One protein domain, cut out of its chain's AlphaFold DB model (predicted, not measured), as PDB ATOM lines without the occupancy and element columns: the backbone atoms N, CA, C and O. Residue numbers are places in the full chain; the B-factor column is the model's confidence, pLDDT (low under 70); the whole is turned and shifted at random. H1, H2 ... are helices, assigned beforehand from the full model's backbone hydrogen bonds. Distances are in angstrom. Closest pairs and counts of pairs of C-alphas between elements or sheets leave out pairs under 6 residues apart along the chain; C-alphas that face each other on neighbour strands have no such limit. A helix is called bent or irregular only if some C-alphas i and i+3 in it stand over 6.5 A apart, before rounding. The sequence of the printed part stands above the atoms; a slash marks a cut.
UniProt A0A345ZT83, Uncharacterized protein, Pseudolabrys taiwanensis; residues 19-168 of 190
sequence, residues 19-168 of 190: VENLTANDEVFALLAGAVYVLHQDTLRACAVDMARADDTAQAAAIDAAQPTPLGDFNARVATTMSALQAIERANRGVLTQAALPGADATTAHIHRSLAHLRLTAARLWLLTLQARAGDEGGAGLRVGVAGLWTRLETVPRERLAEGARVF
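AT A GLANCE: This is residues 19 to 168 of the 190 residues of an uncharacterized protein of Pseudolabrys taiwanensis (UniProt A0A345ZT83). Picture a long helical hairpin, H4 and H5, with H2 crossing H5 and reaching near H4 at its last residues; H7 crosses H2 and is apart from the hairpin. H6 folds back from the last residues of H5, and H3 lies beyond the first residues of H4 at one end of the long axis, touching no helix. The printed part has 150 residues with seven named helices, H1 to H7 in chain order, and no named strand: the class is all helix, the packing mostly crossed. It is compact, with a radius of gyration of the C-alphas of 16.8 A, yet elongated, spanning 52 by 33 by 32 A.

IN THESE COORDINATES: Find C-alpha 19 at (190.825, 119.661, 112.293), where H1 begins; it holds residues 19 to 23. H2, residues 26 to 46, runs 29.7 A. H3 is residues 57 to 65. Look next for C-alpha 74 at (176.142, 140.704, 124.855); from there H4 runs 34.6 A to residue 97. It is neither bent nor irregular, but only just: C-alphas 91 and 94 are 6.1 A apart. H5, residues 106 to 132, is the longest helix at 38.5 A. H6, residues 139 to 154, runs 22.2 A, and H7, residues 158 to 166, ends with C-alpha 166 at (194.819, 136.352, 101.823).

HOW THE PARTS SIT: The hubs are H2 and H5, touching three helices each. H1 and H2 touch only at the corner, with the C-alphas of Thr 23 and Phe 29 closest at 5.4 A. With residues 31 to 40 alone, H2 touches H5 at a steep tilt of 58 degrees, the same way; the closest C-alphas, of Val 36 and Ala 122, are 4.6 A apart. With residues 30 to 38 alone, H2 touches H7, only just about perpendicular at 71 degrees; look at the closest C-alphas, of Gly 34 and Ala 165, 3.7 A apart. H4 and H5 form a hairpin at a shallow tilt of 23 degrees, opposite ways, with the C-alphas of Asn 92 and Ala 116 closest at 5.5 A. With residues 125 to 132 alone, H5 touches residues 139 to 146 of H6 at a steep tilt of 51 degrees, opposite ways; the closest C-alphas, of Ala 132 and Arg 143, are 5.1 A apart. H3 is close to H4 but not clearly touching, the closest C-alphas, of Asp 64 and Phe 74, being 7.0 A apart. Every O i to N i+4 pair is within hydrogen-bond range in H1, H2, H5, H6 and H7; the counts are 4 of 5 in H3 and 18 of 20 in H4.

THE WHOLE: The C-alphas farthest apart, of Ala 65 and Asp 105, are 51.8 A apart. The printed part has no cut and no long link. Read the B-factor column for a mean pLDDT of 71.3 over the printed part; it is under 70 at residues 44 to 78, 99 and 131 to 144.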
ATOM      1  N   VAL A  19     189.623 118.855 112.059       76.19
ATOM      2  CA  VAL A  19     190.825 119.661 112.293       76.19
ATOM      3  C   VAL A  19     192.029 118.788 112.614       76.19
ATOM      4  O   VAL A  19     193.086 119.025 112.043       76.19
ATOM      5  N   GLU A  20     191.879 117.742 113.425       77.12
ATOM      6  CA  GLU A  20     192.945 116.763 113.671       77.12
ATOM      7  C   GLU A  20     193.455 116.150 112.360       77.12
ATOM      8  O   GLU A  20     194.661 116.130 112.113       77.12
ATOM      9  N   ASN A  21     192.561 115.761 111.449       79.56
ATOM     10  CA  ASN A  21     192.962 115.272 110.128       79.56
ATOM     11  C   ASN A  21     193.698 116.340 109.299       79.56
ATOM     12  O   ASN A  21     194.640 116.015 108.575       79.56
ATOM     13  N   LEU A  22     193.310 117.615 109.410       79.25
ATOM     14  CA  LEU A  22     193.998 118.721 108.734       79.25
ATOM     15  C   LEU A  22     195.381 118.992 109.347       79.25
ATOM     16  O   LEU A  22     196.285 119.384 108.615       79.25
ATOM     17  N   THR A  23     195.588 118.722 110.642       75.38
ATOM     18  CA  THR A  23     196.905 118.877 111.295       75.38
ATOM     19  C   THR A  23     197.963 117.894 110.798       75.38
ATOM     20  O   THR A  23     199.146 118.123 111.028       75.38
ATOM     21  N   ALA A  24     197.568 116.829 110.091       80.56
ATOM     22  CA  ALA A  24     198.507 115.899 109.468       80.56
ATOM     23  C   ALA A  24     199.248 116.506 108.259       80.56
ATOM     24  O   ALA A  24     200.226 115.927 107.786       80.56
ATOM     25  N   ASN A  25     198.787 117.650 107.741       86.75
ATOM     26  CA  ASN A  25     199.421 118.366 106.643       86.75
ATOM     27  C   ASN A  25     199.589 119.849 107.004       86.75
ATOM     28  O   ASN A  25     198.623 120.612 106.994       86.75
ATOM     29  N   ASP A  26     200.830 120.260 107.263       84.31
ATOM     30  CA  ASP A  26     201.160 121.614 107.717       84.31
ATOM     31  C   ASP A  26     200.709 122.719 106.745       84.31
ATOM     32  O   ASP A  26     200.305 123.795 107.183       84.31
ATOM     33  N   GLU A  27     200.716 122.461 105.433       87.12
ATOM     34  CA  GLU A  27     200.263 123.422 104.415       87.12
ATOM     35  C   GLU A  27     198.753 123.651 104.494       87.12
ATOM     36  O   GLU A  27     198.259 124.782 104.485       87.12
ATOM     37  N   VAL A  28     198.000 122.559 104.610       86.88
ATOM     38  CA  VAL A  28     196.541 122.608 104.711       86.88
ATOM     39  C   VAL A  28     196.120 123.187 106.061       86.88
ATOM     40  O   VAL A  28     195.166 123.965 106.130       86.88
ATOM     41  N   PHE A  29     196.853 122.867 107.129       88.06
ATOM     42  CA  PHE A  29     196.624 123.447 108.445       88.06
ATOM     43  C   PHE A  29     196.917 124.952 108.474       88.06
ATOM     44  O   PHE A  29     196.135 125.707 109.047       88.06
ATOM     45  N   ALA A  30     197.975 125.425 107.807       88.00
ATOM     46  CA  ALA A  30     198.252 126.857 107.678       88.00
ATOM     47  C   ALA A  30     197.139 127.597 106.911       88.00
ATOM     48  O   ALA A  30     196.738 128.695 107.303       88.00
ATOM     49  N   LEU A  31     196.579 126.979 105.862       90.25
ATOM     50  CA  LEU A  31     195.408 127.510 105.155       90.25
ATOM     51  C   LEU A  31     194.165 127.562 106.049       90.25
ATOM     52  O   LEU A  31     193.453 128.566 106.033       90.25
ATOM     53  N   LEU A  32     193.916 126.523 106.853       90.25
ATOM     54  CA  LEU A  32     192.857 126.546 107.862       90.25
ATOM     55  C   LEU A  32     193.087 127.681 108.865       90.25
ATOM     56  O   LEU A  32     192.161 128.434 109.139       90.25
ATOM     57  N   ALA A  33     194.302 127.838 109.388       88.06
ATOM     58  CA  ALA A  33     194.616 128.896 110.340       88.06
ATOM     59  C   ALA A  33     194.349 130.283 109.743       88.06
ATOM     60  O   ALA A  33     193.697 131.110 110.379       88.06
ATOM     61  N   GLY A  34     194.748 130.503 108.486       87.25
ATOM     62  CA  GLY A  34     194.418 131.716 107.741       87.25
ATOM     63  C   GLY A  34     192.910 131.941 107.612       87.25
ATOM     64  O   GLY A  34     192.429 133.049 107.839       87.25
ATOM     65  N   ALA A  35     192.152 130.885 107.315       88.00
ATOM     66  CA  ALA A  35     190.694 130.912 107.226       88.00
ATOM     67  C   ALA A  35     190.035 131.305 108.566       88.00
ATOM     68  O   ALA A  35     189.186 132.198 108.610       88.00
ATOM     69  N   VAL A  36     190.452 130.683 109.675       86.31
ATOM     70  CA  VAL A  36     189.930 130.983 111.023       86.31
ATOM     71  C   VAL A  36     190.265 132.413 111.437       86.31
ATOM     72  O   VAL A  36     189.436 133.093 112.042       86.31
ATOM     73  N   TYR A  37     191.450 132.882 111.077       82.81
ATOM     74  CA  TYR A  37     191.928 134.201 111.436       82.81
ATOM     75  C   TYR A  37     191.247 135.334 110.649       82.81
ATOM     76  O   TYR A  37     190.859 136.338 111.243       82.81
ATOM     77  N   VAL A  38     190.991 135.168 109.346       80.25
ATOM     78  CA  VAL A  38     190.140 136.124 108.606       80.25
ATOM     79  C   VAL A  38     188.739 136.154 109.194       80.25
ATOM     80  O   VAL A  38     188.190 137.226 109.431       80.25
ATOM     81  N   LEU A  39     188.171 134.984 109.485       80.69
ATOM     82  CA  LEU A  39     186.843 134.906 110.073       80.69
ATOM     83  C   LEU A  39     186.783 135.571 111.458       80.69
ATOM     84  O   LEU A  39     185.786 136.218 111.777       80.69
ATOM     85  N   HIS A  40     187.848 135.460 112.254       77.06
ATOM     86  CA  HIS A  40     187.984 136.170 113.524       77.06
ATOM     87  C   HIS A  40     187.896 137.682 113.332       77.06
ATOM     88  O   HIS A  40     187.061 138.343 113.945       77.06
ATOM     89  N   GLN A  41     188.733 138.203 112.434       73.94
ATOM     90  CA  GLN A  41     188.802 139.622 112.105       73.94
ATOM     91  C   GLN A  41     187.460 140.133 111.587       73.94
ATOM     92  O   GLN A  41     186.983 141.179 112.024       73.94
ATOM     93  N   ASP A  42     186.820 139.390 110.685       73.50
ATOM     94  CA  ASP A  42     185.542 139.812 110.137       73.50
ATOM     95  C   ASP A  42     184.422 139.739 111.186       73.50
ATOM     96  O   ASP A  42     183.557 140.610 111.203       73.50
ATOM     97  N   THR A  43     184.451 138.758 112.096       70.69
ATOM     98  CA  THR A  43     183.490 138.654 113.209       70.69
ATOM     99  C   THR A  43     183.621 139.836 114.163       70.69
ATOM    100  O   THR A  43     182.623 140.452 114.535       70.69
ATOM    101  N   LEU A  44     184.848 140.194 114.540       66.94
ATOM    102  CA  LEU A  44     185.090 141.330 115.425       66.94
ATOM    103  C   LEU A  44     184.661 142.646 114.769       66.94
ATOM    104  O   LEU A  44     183.957 143.436 115.397       66.94
ATOM    105  N   ARG A  45     184.937 142.829 113.473       66.94
ATOM    106  CA  ARG A  45     184.426 143.971 112.693       66.94
ATOM    107  C   ARG A  45     182.904 143.988 112.596       66.94
ATOM    108  O   ARG A  45     182.309 145.048 112.769       66.94
ATOM    109  N   ALA A  46     182.271 142.840 112.344       63.38
ATOM    110  CA  ALA A  46     180.813 142.711 112.267       63.38
ATOM    111  C   ALA A  46     180.144 143.195 113.548       63.38
ATOM    112  O   ALA A  46     179.088 143.824 113.517       63.38
ATOM    113  N   CYS A  47     180.792 142.910 114.670       59.81
ATOM    114  CA  CYS A  47     180.323 143.269 115.992       59.81
ATOM    115  C   CYS A  47     180.851 144.630 116.481       59.81
ATOM    116  O   CYS A  47     180.582 144.978 117.630       59.81
ATOM    117  N   ALA A  48     181.581 145.385 115.644       53.84
ATOM    118  CA  ALA A  48     182.276 146.625 116.009       53.84
ATOM    119  C   ALA A  48     183.124 146.490 117.292       53.84
ATOM    120  O   ALA A  48     183.200 147.408 118.108       53.84
ATOM    121  N   VAL A  49     183.729 145.316 117.490       49.72
ATOM    122  CA  VAL A  49     184.592 145.011 118.631       49.72
ATOM    123  C   VAL A  49     185.999 145.508 118.317       49.72
ATOM    124  O   VAL A  49     186.597 145.112 117.317       49.72
ATOM    125  N   ASP A  50     186.512 146.395 119.169       40.62
ATOM    126  CA  ASP A  50     187.869 146.935 119.067       40.62
ATOM    127  C   ASP A  50     188.912 145.837 119.339       40.62
ATOM    128  O   ASP A  50     189.020 145.311 120.452       40.62
ATOM    129  N   MET A  51     189.671 145.508 118.291       38.75
ATOM    130  CA  MET A  51     190.701 144.468 118.245       38.75
ATOM    131  C   MET A  51     191.881 144.747 119.179       38.75
ATOM    132  O   MET A  51     192.489 143.809 119.675       38.75
ATOM    133  N   ALA A  52     192.207 146.019 119.437       34.72
ATOM    134  CA  ALA A  52     193.413 146.409 120.175       34.72
ATOM    135  C   ALA A  52     193.296 146.196 121.693       34.72
ATOM    136  O   ALA A  52     194.222 146.495 122.446       34.72
ATOM    137  N   ARG A  53     192.118 145.775 122.161       34.94
ATOM    138  CA  ARG A  53     191.800 145.665 123.582       34.94
ATOM    139  C   ARG A  53     191.343 144.257 123.964       34.94
ATOM    140  O   ARG A  53     191.219 144.040 125.163       34.94
ATOM    141  N   ALA A  54     191.113 143.363 122.987       37.88
ATOM    142  CA  ALA A  54     190.418 142.057 123.022       37.88
ATOM    143  C   ALA A  54     190.966 140.999 124.018       37.88
ATOM    144  O   ALA A  54     190.476 139.867 124.061       37.88
ATOM    145  N   ASP A  55     191.967 141.370 124.813       40.75
ATOM    146  CA  ASP A  55     192.996 140.478 125.349       40.75
ATOM    147  C   ASP A  55     192.824 140.210 126.852       40.75
ATOM    148  O   ASP A  55     193.665 139.558 127.460       40.75
ATOM    149  N   ASP A  56     191.759 140.706 127.489       42.22
ATOM    150  CA  ASP A  56     191.606 140.636 128.946       42.22
ATOM    151  C   ASP A  56     190.215 140.122 129.353       42.22
ATOM    152  O   ASP A  56     189.176 140.536 128.836       42.22
ATOM    153  N   THR A  57     190.162 139.241 130.350       42.56
ATOM    154  CA  THR A  57     188.925 138.894 131.071       42.56
ATOM    155  C   THR A  57     188.195 140.123 131.639       42.56
ATOM    156  O   THR A  57     186.965 140.124 131.708       42.56
ATOM    157  N   ALA A  58     188.910 141.213 131.940       39.16
ATOM    158  CA  ALA A  58     188.333 142.519 132.281       39.16
ATOM    159  C   ALA A  58     187.685 143.239 131.081       39.16
ATOM    160  O   ALA A  58     186.911 144.182 131.244       39.16
ATOM    161  N   GLN A  59     187.961 142.791 129.862       39.31
ATOM    162  CA  GLN A  59     187.550 143.437 128.630       39.31
ATOM    163  C   GLN A  59     186.324 142.770 127.985       39.31
ATOM    164  O   GLN A  59     185.594 143.446 127.273       39.31
ATOM    165  N   ALA A  60     185.935 141.565 128.422       41.09
ATOM    166  CA  ALA A  60     184.533 141.122 128.375       41.09
ATOM    167  C   ALA A  60     183.617 142.031 129.229       41.09
ATOM    168  O   ALA A  60     182.534 142.409 128.786       41.09
ATOM    169  N   ALA A  61     184.090 142.477 130.402       41.00
ATOM    170  CA  ALA A  61     183.395 143.470 131.229       41.00
ATOM    171  C   ALA A  61     183.474 144.901 130.643       41.00
ATOM    172  O   ALA A  61     182.571 145.710 130.845       41.00
ATOM    173  N   ALA A  62     184.503 145.219 129.848       40.78
ATOM    174  CA  ALA A  62     184.565 146.471 129.088       40.78
ATOM    175  C   ALA A  62     183.769 146.429 127.766       40.78
ATOM    176  O   ALA A  62     183.297 147.467 127.326       40.78
ATOM    177  N   ILE A  63     183.549 145.257 127.163       41.31
ATOM    178  CA  ILE A  63     182.579 144.999 126.080       41.31
ATOM    179  C   ILE A  63     181.136 145.208 126.587       41.31
ATOM    180  O   ILE A  63     180.254 145.627 125.827       41.31
ATOM    181  N   ASP A  64     180.906 144.978 127.883       40.91
ATOM    182  CA  ASP A  64     179.714 145.419 128.619       40.91
ATOM    183  C   ASP A  64     179.705 146.941 128.875       40.91
ATOM    184  O   ASP A  64     178.665 147.585 128.726       40.91
ATOM    185  N   ALA A  65     180.855 147.552 129.186       38.56
ATOM    186  CA  ALA A  65     180.961 148.994 129.453       38.56
ATOM    187  C   ALA A  65     180.965 149.893 128.194       38.56
ATOM    188  O   ALA A  65     180.615 151.068 128.280       38.56
ATOM    189  N   ALA A  66     181.356 149.368 127.029       39.78
ATOM    190  CA  ALA A  66     181.600 150.141 125.808       39.78
ATOM    191  C   ALA A  66     180.377 150.287 124.891       39.78
ATOM    192  O   ALA A  66     180.547 150.804 123.793       39.78
ATOM    193  N   GLN A  67     179.186 149.835 125.321       45.28
ATOM    194  CA  GLN A  67     177.903 149.881 124.595       45.28
ATOM    195  C   GLN A  67     178.016 150.364 123.137       45.28
ATOM    196  O   GLN A  67     177.777 151.547 122.865       45.28
ATOM    197  N   PRO A  68     178.348 149.478 122.175       42.59
ATOM    198  CA  PRO A  68     178.125 149.783 120.776       42.59
ATOM    199  C   PRO A  68     176.610 149.892 120.610       42.59
ATOM    200  O   PRO A  68     175.891 148.910 120.428       42.59
ATOM    201  N   THR A  69     176.127 151.125 120.731       45.09
ATOM    202  CA  THR A  69     174.722 151.523 120.741       45.09
ATOM    203  C   THR A  69     173.891 150.964 119.566       45.09
ATOM    204  O   THR A  69     172.675 150.892 119.730       45.09
ATOM    205  N   PRO A  70     174.451 150.503 118.416       49.38
ATOM    206  CA  PRO A  70     173.635 149.895 117.362       49.38
ATOM    207  C   PRO A  70     173.293 148.402 117.529       49.38
ATOM    208  O   PRO A  70     172.348 147.960 116.881       49.38
ATOM    209  N   LEU A  71     174.046 147.604 118.307       47.78
ATOM    210  CA  LEU A  71     173.969 146.123 118.236       47.78
ATOM    211  C   LEU A  71     173.392 145.425 119.479       47.78
ATOM    212  O   LEU A  71     173.226 144.207 119.469       47.78
ATOM    213  N   GLY A  72     173.043 146.182 120.520       54.09
ATOM    214  CA  GLY A  72     172.421 145.644 121.733       54.09
ATOM    215  C   GLY A  72     173.409 145.020 122.726       54.09
ATOM    216  O   GLY A  72     174.619 145.249 122.662       54.09
ATOM    217  N   ASP A  73     172.871 144.273 123.691       62.75
ATOM    218  CA  ASP A  73     173.633 143.622 124.763       62.75
ATOM    219  C   ASP A  73     174.512 142.453 124.265       62.75
ATOM    220  O   ASP A  73     174.532 142.091 123.085       62.75
ATOM    221  N   PHE A  74     175.283 141.846 125.173       60.66
ATOM    222  CA  PHE A  74     176.142 140.704 124.855       60.66
ATOM    223  C   PHE A  74     175.393 139.555 124.161       60.66
ATOM    224  O   PHE A  74     175.905 139.001 123.186       60.66
ATOM    225  N   ASN A  75     174.172 139.245 124.598       64.69
ATOM    226  CA  ASN A  75     173.377 138.171 124.012       64.69
ATOM    227  C   ASN A  75     172.954 138.511 122.578       64.69
ATOM    228  O   ASN A  75     173.010 137.647 121.703       64.69
ATOM    229  N   ALA A  76     172.601 139.770 122.307       63.94
ATOM    230  CA  ALA A  76     172.284 140.245 120.962       63.94
ATOM    231  C   ALA A  76     173.494 140.160 120.011       63.94
ATOM    232  O   ALA A  76     173.353 139.743 118.855       63.94
ATOM    233  N   ARG A  77     174.705 140.466 120.501       63.69
ATOM    234  CA  ARG A  77     175.952 140.300 119.731       63.69
ATOM    235  C   ARG A  77     176.242 138.830 119.429       63.69
ATOM    236  O   ARG A  77     176.489 138.495 118.274       63.69
ATOM    237  N   VAL A  78     176.136 137.942 120.421       68.69
ATOM    238  CA  VAL A  78     176.315 136.491 120.226       68.69
ATOM    239  C   VAL A  78     175.289 135.936 119.235       68.69
ATOM    240  O   VAL A  78     175.662 135.199 118.322       68.69
ATOM    241  N   ALA A  79     174.018 136.327 119.354       70.56
ATOM    242  CA  ALA A  79     172.967 135.922 118.424       70.56
ATOM    243  C   ALA A  79     173.254 136.392 116.987       70.56
ATOM    244  O   ALA A  79     173.072 135.629 116.034       70.56
ATOM    245  N   THR A  80     173.764 137.618 116.829       70.69
ATOM    246  CA  THR A  80     174.191 138.164 115.534       70.69
ATOM    247  C   THR A  80     175.335 137.343 114.945       70.69
ATOM    248  O   THR A  80     175.234 136.885 113.806       70.69
ATOM    249  N   THR A  81     176.381 137.069 115.730       72.25
ATOM    250  CA  THR A  81     177.522 136.254 115.297       72.25
ATOM    251  C   THR A  81     177.099 134.842 114.909       72.25
ATOM    252  O   THR A  81     177.476 134.354 113.845       72.25
ATOM    253  N   MET A  82     176.259 134.189 115.716       74.62
ATOM    254  CA  MET A  82     175.732 132.860 115.403       74.62
ATOM    255  C   MET A  82     174.925 132.849 114.101       74.62
ATOM    256  O   MET A  82     175.130 131.971 113.263       74.62
ATOM    257  N   SER A  83     174.036 133.828 113.903       74.50
ATOM    258  CA  SER A  83     173.256 133.969 112.666       74.50
ATOM    259  C   SER A  83     174.163 134.128 111.443       74.50
ATOM    260  O   SER A  83     173.962 133.488 110.407       74.50
ATOM    261  N   ALA A  84     175.213 134.933 111.585       72.25
ATOM    262  CA  ALA A  84     176.160 135.205 110.523       72.25
ATOM    263  C   ALA A  84     177.008 133.957 110.183       72.25
ATOM    264  O   ALA A  84     177.180 133.623 109.010       72.25
ATOM    265  N   LEU A  85     177.461 133.203 111.191       77.44
ATOM    266  CA  LEU A  85     178.159 131.924 111.000       77.44
ATOM    267  C   LEU A  85     177.260 130.886 110.308       77.44
ATOM    268  O   LEU A  85     177.689 130.238 109.355       77.44
ATOM    269  N   GLN A  86     175.980 130.800 110.680       76.69
ATOM    270  CA  GLN A  86     175.007 129.951 109.979       76.69
ATOM    271  C   GLN A  86     174.785 130.380 108.520       76.69
ATOM    272  O   GLN A  86     174.563 129.534 107.650       76.69
ATOM    273  N   ALA A  87     174.824 131.681 108.220       74.94
ATOM    274  CA  ALA A  87     174.720 132.174 106.849       74.94
ATOM    275  C   ALA A  87     175.918 131.727 105.993       74.94
ATOM    276  O   ALA A  87     175.715 131.277 104.863       74.94
ATOM    277  N   ILE A  88     177.135 131.752 106.551       77.00
ATOM    278  CA  ILE A  88     178.340 131.196 105.913       77.00
ATOM    279  C   ILE A  88     178.150 129.706 105.618       77.00
ATOM    280  O   ILE A  88     178.441 129.264 104.504       77.00
ATOM    281  N   GLU A  89     177.622 128.926 106.567       76.50
ATOM    282  CA  GLU A  89     177.370 127.498 106.336       76.50
ATOM    283  C   GLU A  89     176.395 127.269 105.173       76.50
ATOM    284  O   GLU A  89     176.642 126.436 104.295       76.50
ATOM    285  N   ARG A  90     175.295 128.032 105.129       78.12
ATOM    286  CA  ARG A  90     174.299 127.944 104.049       78.12
ATOM    287  C   ARG A  90     174.892 128.338 102.696       78.12
ATOM    288  O   ARG A  90     174.646 127.643 101.714       78.12
ATOM    289  N   ALA A  91     175.690 129.406 102.645       75.00
ATOM    290  CA  ALA A  91     176.326 129.878 101.417       75.00
ATOM    291  C   ALA A  91     177.335 128.860 100.859       75.00
ATOM    292  O   ALA A  91     177.365 128.602  99.655       75.00
ATOM    293  N   ASN A  92     178.122 128.225 101.733       79.38
ATOM    294  CA  ASN A  92     179.086 127.203 101.330       79.38
ATOM    295  C   ASN A  92     178.416 125.888 100.920       79.38
ATOM    296  O   ASN A  92     178.931 125.193 100.046       79.38
ATOM    297  N   ARG A  93     177.239 125.568 101.476       77.25
ATOM    298  CA  ARG A  93     176.499 124.346 101.134       77.25
ATOM    299  C   ARG A  93     176.256 124.211  99.632       77.25
ATOM    300  O   ARG A  93     176.437 123.120  99.113       77.25
ATOM    301  N   GLY A  94     175.922 125.299  98.935       73.75
ATOM    302  CA  GLY A  94     175.704 125.272  97.484       73.75
ATOM    303  C   GLY A  94     176.936 124.822  96.691       73.75
ATOM    304  O   GLY A  94     176.807 124.059  95.740       73.75
ATOM    305  N   VAL A  95     178.136 125.222  97.121       80.19
ATOM    306  CA  VAL A  95     179.402 124.803  96.492       80.19
ATOM    307  C   VAL A  95     179.721 123.338  96.803       80.19
ATOM    308  O   VAL A  95     180.255 122.620  95.959       80.19
ATOM    309  N   LEU A  96     179.375 122.888  98.011       81.88
ATOM    310  CA  LEU A  96     179.670 121.541  98.497       81.88
ATOM    311  C   LEU A  96     178.717 120.470  97.949       81.88
ATOM    312  O   LEU A  96     179.135 119.333  97.756       81.88
ATOM    313  N   THR A  97     177.452 120.809  97.691       79.75
ATOM    314  CA  THR A  97     176.434 119.837  97.251       79.75
ATOM    315  C   THR A  97     176.272 119.753  95.738       79.75
ATOM    316  O   THR A  97     175.727 118.770  95.234       79.75
ATOM    317  N   GLN A  98     176.731 120.757  94.988       77.50
ATOM    318  CA  GLN A  98     176.646 120.734  93.532       77.50
ATOM    319  C   GLN A  98     177.620 119.712  92.938       77.50
ATOM    320  O   GLN A  98     178.829 119.778  93.165       77.50
ATOM    321  N   ALA A  99     177.097 118.802  92.109       67.94
ATOM    322  CA  ALA A  99     177.888 117.792  91.403       67.94
ATOM    323  C   ALA A  99     178.901 118.414  90.421       67.94
ATOM    324  O   ALA A  99     180.025 117.924  90.303       67.94
ATOM    325  N   ALA A 100     178.544 119.537  89.791       70.31
ATOM    326  CA  ALA A 100     179.419 120.333  88.938       70.31
ATOM    327  C   ALA A 100     179.233 121.824  89.242       70.31
ATOM    328  O   ALA A 100     178.104 122.281  89.419       70.31
ATOM    329  N   LEU A 101     180.341 122.566  89.294       76.25
ATOM    330  CA  LEU A 101     180.324 124.019  89.435       76.25
ATOM    331  C   LEU A 101     180.250 124.643  88.032       76.25
ATOM    332  O   LEU A 101     181.135 124.374  87.216       76.25
ATOM    333  N   PRO A 102     179.208 125.435  87.714       74.81
ATOM    334  CA  PRO A 102     179.033 125.993  86.377       74.81
ATOM    335  C   PRO A 102     180.253 126.810  85.935       74.81
ATOM    336  O   PRO A 102     180.669 127.731  86.632       74.81
ATOM    337  N   GLY A 103     180.815 126.482  84.768       77.75
ATOM    338  CA  GLY A 103     181.943 127.216  84.180       77.75
ATOM    339  C   GLY A 103     183.321 126.927  84.788       77.75
ATOM    340  O   GLY A 103     184.292 127.533  84.347       77.75
ATOM    341  N   ALA A 104     183.430 126.008  85.752       81.88
ATOM    342  CA  ALA A 104     184.707 125.583  86.326       81.88
ATOM    343  C   ALA A 104     185.146 124.225  85.757       81.88
ATOM    344  O   ALA A 104     184.339 123.300  85.640       81.88
ATOM    345  N   ASP A 105     186.436 124.082  85.446       88.38
ATOM    346  CA  ASP A 105     187.027 122.765  85.198       88.38
ATOM    347  C   ASP A 105     187.116 121.933  86.494       88.38
ATOM    348  O   ASP A 105     186.854 122.421  87.598       88.38
ATOM    349  N   ALA A 106     187.470 120.650  86.373       84.62
ATOM    350  CA  ALA A 106     187.510 119.730  87.511       84.62
ATOM    351  C   ALA A 106     188.472 120.191  88.624       84.62
ATOM    352  O   ALA A 106     188.156 120.055  89.807       84.62
ATOM    353  N   THR A 107     189.618 120.764  88.253       87.00
ATOM    354  CA  THR A 107     190.636 121.249  89.192       87.00
ATOM    355  C   THR A 107     190.139 122.475  89.952       87.00
ATOM    356  O   THR A 107     190.190 122.520  91.179       87.00
ATOM    357  N   THR A 108     189.585 123.446  89.235       84.50
ATOM    358  CA  THR A 108     189.012 124.678  89.780       84.50
ATOM    359  C   THR A 108     187.825 124.360  90.682       84.50
ATOM    360  O   THR A 108     187.718 124.883  91.792       84.50
ATOM    361  N   ALA A 109     186.966 123.428  90.262       83.69
ATOM    362  CA  ALA A 109     185.851 122.965  91.071       83.69
ATOM    363  C   ALA A 109     186.318 122.282  92.367       83.69
ATOM    364  O   ALA A 109     185.740 122.514  93.432       83.69
ATOM    365  N   HIS A 110     187.379 121.474  92.296       84.56
ATOM    366  CA  HIS A 110     187.993 120.864  93.472       84.56
ATOM    367  C   HIS A 110     188.551 121.923  94.434       84.56
ATOM    368  O   HIS A 110     188.229 121.885  95.620       84.56
ATOM    369  N   ILE A 111     189.292 122.917  93.931       85.38
ATOM    370  CA  ILE A 111     189.824 124.023  94.742       85.38
ATOM    371  C   ILE A 111     188.689 124.776  95.446       85.38
ATOM    372  O   ILE A 111     188.739 124.965  96.660       85.38
ATOM    373  N   HIS A 112     187.626 125.153  94.729       83.62
ATOM    374  CA  HIS A 112     186.491 125.859  95.329       83.62
ATOM    375  C   HIS A 112     185.801 125.058  96.434       83.62
ATOM    376  O   HIS A 112     185.420 125.636  97.455       83.62
ATOM    377  N   ARG A 113     185.665 123.739  96.265       86.56
ATOM    378  CA  ARG A 113     185.119 122.857  97.305       86.56
ATOM    379  C   ARG A 113     186.040 122.778  98.515       86.56
ATOM    380  O   ARG A 113     185.559 122.924  99.633       86.56
ATOM    381  N   SER A 114     187.344 122.627  98.310       87.19
ATOM    382  CA  SER A 114     188.328 122.603  99.398       87.19
ATOM    383  C   SER A 114     188.320 123.912 100.194       87.19
ATOM    384  O   SER A 114     188.246 123.892 101.420       87.19
ATOM    385  N   LEU A 115     188.275 125.061  99.515       86.62
ATOM    386  CA  LEU A 115     188.148 126.366 100.170       86.62
ATOM    387  C   LEU A 115     186.797 126.530 100.882       86.62
ATOM    388  O   LEU A 115     186.733 127.123 101.955       86.62
ATOM    389  N   ALA A 116     185.699 126.012 100.324       85.56
ATOM    390  CA  ALA A 116     184.399 126.006 100.997       85.56
ATOM    391  C   ALA A 116     184.401 125.139 102.267       85.56
ATOM    392  O   ALA A 116     183.845 125.551 103.284       85.56
ATOM    393  N   HIS A 117     185.075 123.987 102.238       87.25
ATOM    394  CA  HIS A 117     185.275 123.150 103.418       87.25
ATOM    395  C   HIS A 117     186.095 123.869 104.490       87.25
ATOM    396  O   HIS A 117     185.660 123.915 105.635       87.25
ATOM    397  N   LEU A 118     187.220 124.495 104.130       88.56
ATOM    398  CA  LEU A 118     188.038 125.256 105.082       88.56
ATOM    399  C   LEU A 118     187.255 126.418 105.711       88.56
ATOM    400  O   LEU A 118     187.326 126.620 106.924       88.56
ATOM    401  N   ARG A 119     186.439 127.129 104.921       86.25
ATOM    402  CA  ARG A 119     185.546 128.184 105.430       86.25
ATOM    403  C   ARG A 119     184.518 127.649 106.420       86.25
ATOM    404  O   ARG A 119     184.303 128.264 107.461       86.25
ATOM    405  N   LEU A 120     183.902 126.512 106.106       84.94
ATOM    406  CA  LEU A 120     182.924 125.864 106.974       84.94
ATOM    407  C   LEU A 120     183.562 125.393 108.287       84.94
ATOM    408  O   LEU A 120     183.022 125.656 109.358       84.94
ATOM    409  N   THR A 121     184.729 124.752 108.218       87.38
ATOM    410  CA  THR A 121     185.477 124.313 109.404       87.38
ATOM    411  C   THR A 121     185.868 125.503 110.276       87.38
ATOM    412  O   THR A 121     185.667 125.461 111.486       87.38
ATOM    413  N   ALA A 122     186.335 126.600 109.673       86.25
ATOM    414  CA  ALA A 122     186.626 127.833 110.396       86.25
ATOM    415  C   ALA A 122     185.382 128.412 111.094       86.25
ATOM    416  O   ALA A 122     185.450 128.772 112.268       86.25
ATOM    417  N   ALA A 123     184.233 128.445 110.409       82.25
ATOM    418  CA  ALA A 123     182.965 128.903 110.983       82.25
ATOM    419  C   ALA A 123     182.514 128.056 112.177       82.25
ATOM    420  O   ALA A 123     182.081 128.589 113.201       82.25
ATOM    421  N   ARG A 124     182.676 126.737 112.075       83.75
ATOM    422  CA  ARG A 124     182.354 125.804 113.155       83.75
ATOM    423  C   ARG A 124     183.286 125.960 114.348       83.75
ATOM    424  O   ARG A 124     182.796 126.004 115.468       83.75
ATOM    425  N   LEU A 125     184.593 126.125 114.134       80.88
ATOM    426  CA  LEU A 125     185.545 126.431 115.211       80.88
ATOM    427  C   LEU A 125     185.165 127.703 115.976       80.88
ATOM    428  O   LEU A 125     185.218 127.737 117.207       80.88
ATOM    429  N   TRP A 126     184.703 128.726 115.261       77.81
ATOM    430  CA  TRP A 126     184.181 129.945 115.869       77.81
ATOM    431  C   TRP A 126     182.918 129.705 116.700       77.81
ATOM    432  O   TRP A 126     182.854 130.138 117.851       77.81
ATOM    433  N   LEU A 127     181.943 128.960 116.171       76.00
ATOM    434  CA  LEU A 127     180.753 128.559 116.931       76.00
ATOM    435  C   LEU A 127     181.127 127.767 118.192       76.00
ATOM    436  O   LEU A 127     180.595 128.044 119.264       76.00
ATOM    437  N   LEU A 128     182.068 126.824 118.081       75.12
ATOM    438  CA  LEU A 128     182.575 126.021 119.199       75.12
ATOM    439  C   LEU A 128     183.196 126.890 120.284       75.12
ATOM    440  O   LEU A 128     182.938 126.670 121.462       75.12
ATOM    441  N   THR A 129     183.941 127.916 119.890       74.62
ATOM    442  CA  THR A 129     184.565 128.867 120.816       74.62
ATOM    443  C   THR A 129     183.524 129.669 121.595       74.62
ATOM    444  O   THR A 129     183.638 129.805 122.813       74.62
ATOM    445  N   LEU A 130     182.477 130.153 120.923       70.19
ATOM    446  CA  LEU A 130     181.388 130.890 121.571       70.19
ATOM    447  C   LEU A 130     180.591 129.998 122.526       70.19
ATOM    448  O   LEU A 130     180.295 130.396 123.651       70.19
ATOM    449  N   GLN A 131     180.277 128.773 122.104       68.12
ATOM    450  CA  GLN A 131     179.470 127.852 122.900       68.12
ATOM    451  C   GLN A 131     180.235 127.243 124.078       68.12
ATOM    452  O   GLN A 131     179.667 127.087 125.157       68.12
ATOM    453  N   ALA A 132     181.536 126.978 123.926       65.50
ATOM    454  CA  ALA A 132     182.399 126.542 125.022       65.50
ATOM    455  C   ALA A 132     182.444 127.564 126.176       65.50
ATOM    456  O   ALA A 132     182.675 127.184 127.323       65.50
ATOM    457  N   ARG A 133     182.191 128.848 125.893       61.09
ATOM    458  CA  ARG A 133     182.098 129.912 126.905       61.09
ATOM    459  C   ARG A 133     180.702 130.076 127.518       61.09
ATOM    460  O   ARG A 133     180.597 130.713 128.557       61.09
ATOM    461  N   ALA A 134     179.657 129.513 126.911       56.34
ATOM    462  CA  ALA A 134     178.264 129.750 127.297       56.34
ATOM    463  C   ALA A 134     177.664 128.718 128.283       56.34
ATOM    464  O   ALA A 134     176.541 128.927 128.732       56.34
ATOM    465  N   GLY A 135     178.348 127.610 128.612       55.53
ATOM    466  CA  GLY A 135     177.740 126.484 129.351       55.53
ATOM    467  C   GLY A 135     178.499 125.994 130.593       55.53
ATOM    468  O   GLY A 135     179.696 125.701 130.523       55.53
ATOM    469  N   ASP A 136     177.763 125.816 131.697       51.59
ATOM    470  CA  ASP A 136     178.267 125.328 132.994       51.59
ATOM    471  C   ASP A 136     178.177 123.802 133.205       51.59
ATOM    472  O   ASP A 136     178.916 123.272 134.028       51.59
ATOM    473  N   GLU A 137     177.408 123.041 132.418       50.62
ATOM    474  CA  GLU A 137     177.333 121.575 132.562       50.62
ATOM    475  C   GLU A 137     177.514 120.857 131.212       50.62
ATOM    476  O   GLU A 137     176.918 121.223 130.205       50.62
ATOM    477  N   GLY A 138     178.420 119.870 131.157       52.03
ATOM    478  CA  GLY A 138     178.813 119.147 129.931       52.03
ATOM    479  C   GLY A 138     179.875 119.845 129.061       52.03
ATOM    480  O   GLY A 138     180.561 119.194 128.275       52.03
ATOM    481  N   GLY A 139     180.097 121.148 129.255       55.69
ATOM    482  CA  GLY A 139     181.022 121.959 128.452       55.69
ATOM    483  C   GLY A 139     182.517 121.786 128.755       55.69
ATOM    484  O   GLY A 139     183.340 122.382 128.072       55.69
ATOM    485  N   ALA A 140     182.915 121.017 129.774       61.12
ATOM    486  CA  ALA A 140     184.328 120.902 130.167       61.12
ATOM    487  C   ALA A 140     185.190 120.199 129.101       61.12
ATOM    488  O   ALA A 140     186.222 120.733 128.705       61.12
ATOM    489  N   GLY A 141     184.744 119.049 128.582       64.44
ATOM    490  CA  GLY A 141     185.467 118.334 127.520       64.44
ATOM    491  C   GLY A 141     185.540 119.140 126.221       64.44
ATOM    492  O   GLY A 141     186.585 119.193 125.577       64.44
ATOM    493  N   LEU A 142     184.460 119.851 125.894       66.50
ATOM    494  CA  LEU A 142     184.406 120.760 124.753       66.50
ATOM    495  C   LEU A 142     185.375 121.941 124.913       66.50
ATOM    496  O   LEU A 142     186.115 122.247 123.985       66.50
ATOM    497  N   ARG A 143     185.406 122.574 126.093       67.31
ATOM    498  CA  ARG A 143     186.353 123.651 126.424       67.31
ATOM    499  C   ARG A 143     187.797 123.194 126.249       67.31
ATOM    500  O   ARG A 143     188.571 123.908 125.625       67.31
ATOM    501  N   VAL A 144     188.137 122.005 126.749       67.88
ATOM    502  CA  VAL A 144     189.487 121.429 126.619       67.88
ATOM    503  C   VAL A 144     189.831 121.141 125.157       67.88
ATOM    504  O   VAL A 144     190.905 121.530 124.707       67.88
ATOM    505  N   GLY A 145     188.924 120.517 124.399       70.44
ATOM    506  CA  GLY A 145     189.134 120.241 122.976       70.44
ATOM    507  C   GLY A 145     189.341 121.521 122.166       70.44
ATOM    508  O   GLY A 145     190.337 121.659 121.463       70.44
ATOM    509  N   VAL A 146     188.454 122.506 122.338       72.75
ATOM    510  CA  VAL A 146     188.560 123.819 121.688       72.75
ATOM    511  C   VAL A 146     189.863 124.517 122.079       72.75
ATOM    512  O   VAL A 146     190.584 124.969 121.196       72.75
ATOM    513  N   ALA A 147     190.222 124.547 123.366       72.38
ATOM    514  CA  ALA A 147     191.484 125.128 123.826       72.38
ATOM    515  C   ALA A 147     192.711 124.450 123.191       72.38
ATOM    516  O   ALA A 147     193.647 125.139 122.792       72.38
ATOM    517  N   GLY A 148     192.698 123.123 123.033       74.94
ATOM    518  CA  GLY A 148     193.760 122.388 122.341       74.94
ATOM    519  C   GLY A 148     193.880 122.759 120.859       74.94
ATOM    520  O   GLY A 148     194.987 122.959 120.357       74.94
ATOM    521  N   LEU A 149     192.750 122.926 120.164       76.44
ATOM    522  CA  LEU A 149     192.727 123.373 118.766       76.44
ATOM    523  C   LEU A 149     193.289 124.792 118.620       76.44
ATOM    524  O   LEU A 149     194.098 125.041 117.728       76.44
ATOM    525  N   TRP A 150     192.916 125.697 119.527       77.94
ATOM    526  CA  TRP A 150     193.472 127.046 119.587       77.94
ATOM    527  C   TRP A 150     194.970 127.033 119.861       77.94
ATOM    528  O   TRP A 150     195.704 127.590 119.054       77.94
ATOM    529  N   THR A 151     195.420 126.284 120.877       79.94
ATOM    530  CA  THR A 151     196.846 126.072 121.202       79.94
ATOM    531  C   THR A 151     197.640 125.659 119.958       79.94
ATOM    532  O   THR A 151     198.746 126.130 119.705       79.94
ATOM    533  N   ARG A 152     197.066 124.781 119.126       80.06
ATOM    534  CA  ARG A 152     197.715 124.351 117.886       80.06
ATOM    535  C   ARG A 152     197.743 125.453 116.828       80.06
ATOM    536  O   ARG A 152     198.767 125.609 116.164       80.06
ATOM    537  N   LEU A 153     196.668 126.221 116.672       82.12
ATOM    538  CA  LEU A 153     196.625 127.374 115.767       82.12
ATOM    539  C   LEU A 153     197.669 128.442 116.144       82.12
ATOM    540  O   LEU A 153     198.201 129.095 115.248       82.12
ATOM    541  N   GLU A 154     198.028 128.566 117.425       80.75
ATOM    542  CA  GLU A 154     199.094 129.469 117.901       80.75
ATOM    543  C   GLU A 154     200.485 129.087 117.416       80.75
ATOM    544  O   GLU A 154     201.362 129.939 117.295       80.75
ATOM    545  N   THR A 155     200.689 127.813 117.083       84.00
ATOM    546  CA  THR A 155     201.982 127.341 116.580       84.00
ATOM    547  C   THR A 155     202.245 127.742 115.126       84.00
ATOM    548  O   THR A 155     203.360 127.556 114.638       84.00
ATOM    549  N   VAL A 156     201.251 128.294 114.417       85.44
ATOM    550  CA  VAL A 156     201.403 128.707 113.016       85.44
ATOM    551  C   VAL A 156     202.165 130.037 112.942       85.44
ATOM    552  O   VAL A 156     201.703 131.036 113.498       85.44
ATOM    553  N   PRO A 157     203.305 130.110 112.223       85.00
ATOM    554  CA  PRO A 157     204.053 131.354 112.095       85.00
ATOM    555  C   PRO A 157     203.221 132.462 111.442       85.00
ATOM    556  O   PRO A 157     202.507 132.228 110.464       85.00
ATOM    557  N   ARG A 158     203.382 133.694 111.933       82.19
ATOM    558  CA  ARG A 158     202.638 134.882 111.475       82.19
ATOM    559  C   ARG A 158     202.672 135.093 109.959       82.19
ATOM    560  O   ARG A 158     201.660 135.448 109.367       82.19
ATOM    561  N   GLU A 159     203.815 134.857 109.326       83.19
ATOM    562  CA  GLU A 159     203.975 134.992 107.872       83.19
ATOM    563  C   GLU A 159     203.097 133.993 107.110       83.19
ATOM    564  O   GLU A 159     202.389 134.371 106.174       83.19
ATOM    565  N   ARG A 160     203.073 132.736 107.571       85.50
ATOM    566  CA  ARG A 160     202.240 131.671 106.997       85.50
ATOM    567  C   ARG A 160     200.757 131.947 107.205       85.50
ATOM    568  O   ARG A 160     199.954 131.736 106.298       85.50
ATOM    569  N   LEU A 161     200.406 132.460 108.382       82.88
ATOM    570  CA  LEU A 161     199.047 132.877 108.700       82.88
ATOM    571  C   LEU A 161     198.569 133.972 107.740       82.88
ATOM    572  O   LEU A 161     197.474 133.879 107.188       82.88
ATOM    573  N   ALA A 162     199.410 134.982 107.503       82.12
ATOM    574  CA  ALA A 162     199.098 136.082 106.602       82.12
ATOM    575  C   ALA A 162     198.917 135.618 105.152       82.12
ATOM    576  O   ALA A 162     198.012 136.086 104.461       82.12
ATOM    577  N   GLU A 163     199.758 134.695 104.688       86.19
ATOM    578  CA  GLU A 163     199.651 134.107 103.355       86.19
ATOM    579  C   GLU A 163     198.343 133.325 103.180       86.19
ATOM    580  O   GLU A 163     197.591 133.599 102.245       86.19
ATOM    581  N   GLY A 164     198.027 132.422 104.114       86.94
ATOM    582  CA  GLY A 164     196.795 131.635 104.059       86.94
ATOM    583  C   GLY A 164     195.540 132.505 104.146       86.94
ATOM    584  O   GLY A 164     194.580 132.304 103.405       86.94
ATOM    585  N   ALA A 165     195.563 133.529 104.999       84.56
ATOM    586  CA  ALA A 165     194.451 134.451 105.188       84.56
ATOM    587  C   ALA A 165     194.097 135.236 103.915       84.56
ATOM    588  O   ALA A 165     192.916 135.433 103.630       84.56
ATOM    589  N   ARG A 166     195.078 135.628 103.089       84.19
ATOM    590  CA  ARG A 166     194.819 136.352 101.823       84.19
ATOM    591  C   ARG A 166     193.863 135.616 100.885       84.19
ATOM    592  O   ARG A 166     193.170 136.273 100.114       84.19
ATOM    593  N   VAL A 167     193.794 134.288 100.968       86.69
ATOM    594  CA  VAL A 167     192.876 133.462 100.167       86.69
ATOM    595  C   VAL A 167     191.406 133.700 100.544       86.69
ATOM    596  O   VAL A 167     190.517 133.496  99.719       86.69
ATOM    597  N   PHE A 168     191.138 134.153 101.772       83.38
ATOM    598  CA  PHE A 168     189.793 134.225 102.339       83.38
ATOM    599  C   PHE A 168     189.299 135.646 102.644       83.38
ATOM    600  O   PHE A 168     188.127 135.810 102.995       83.38
TER     601      PHE A 168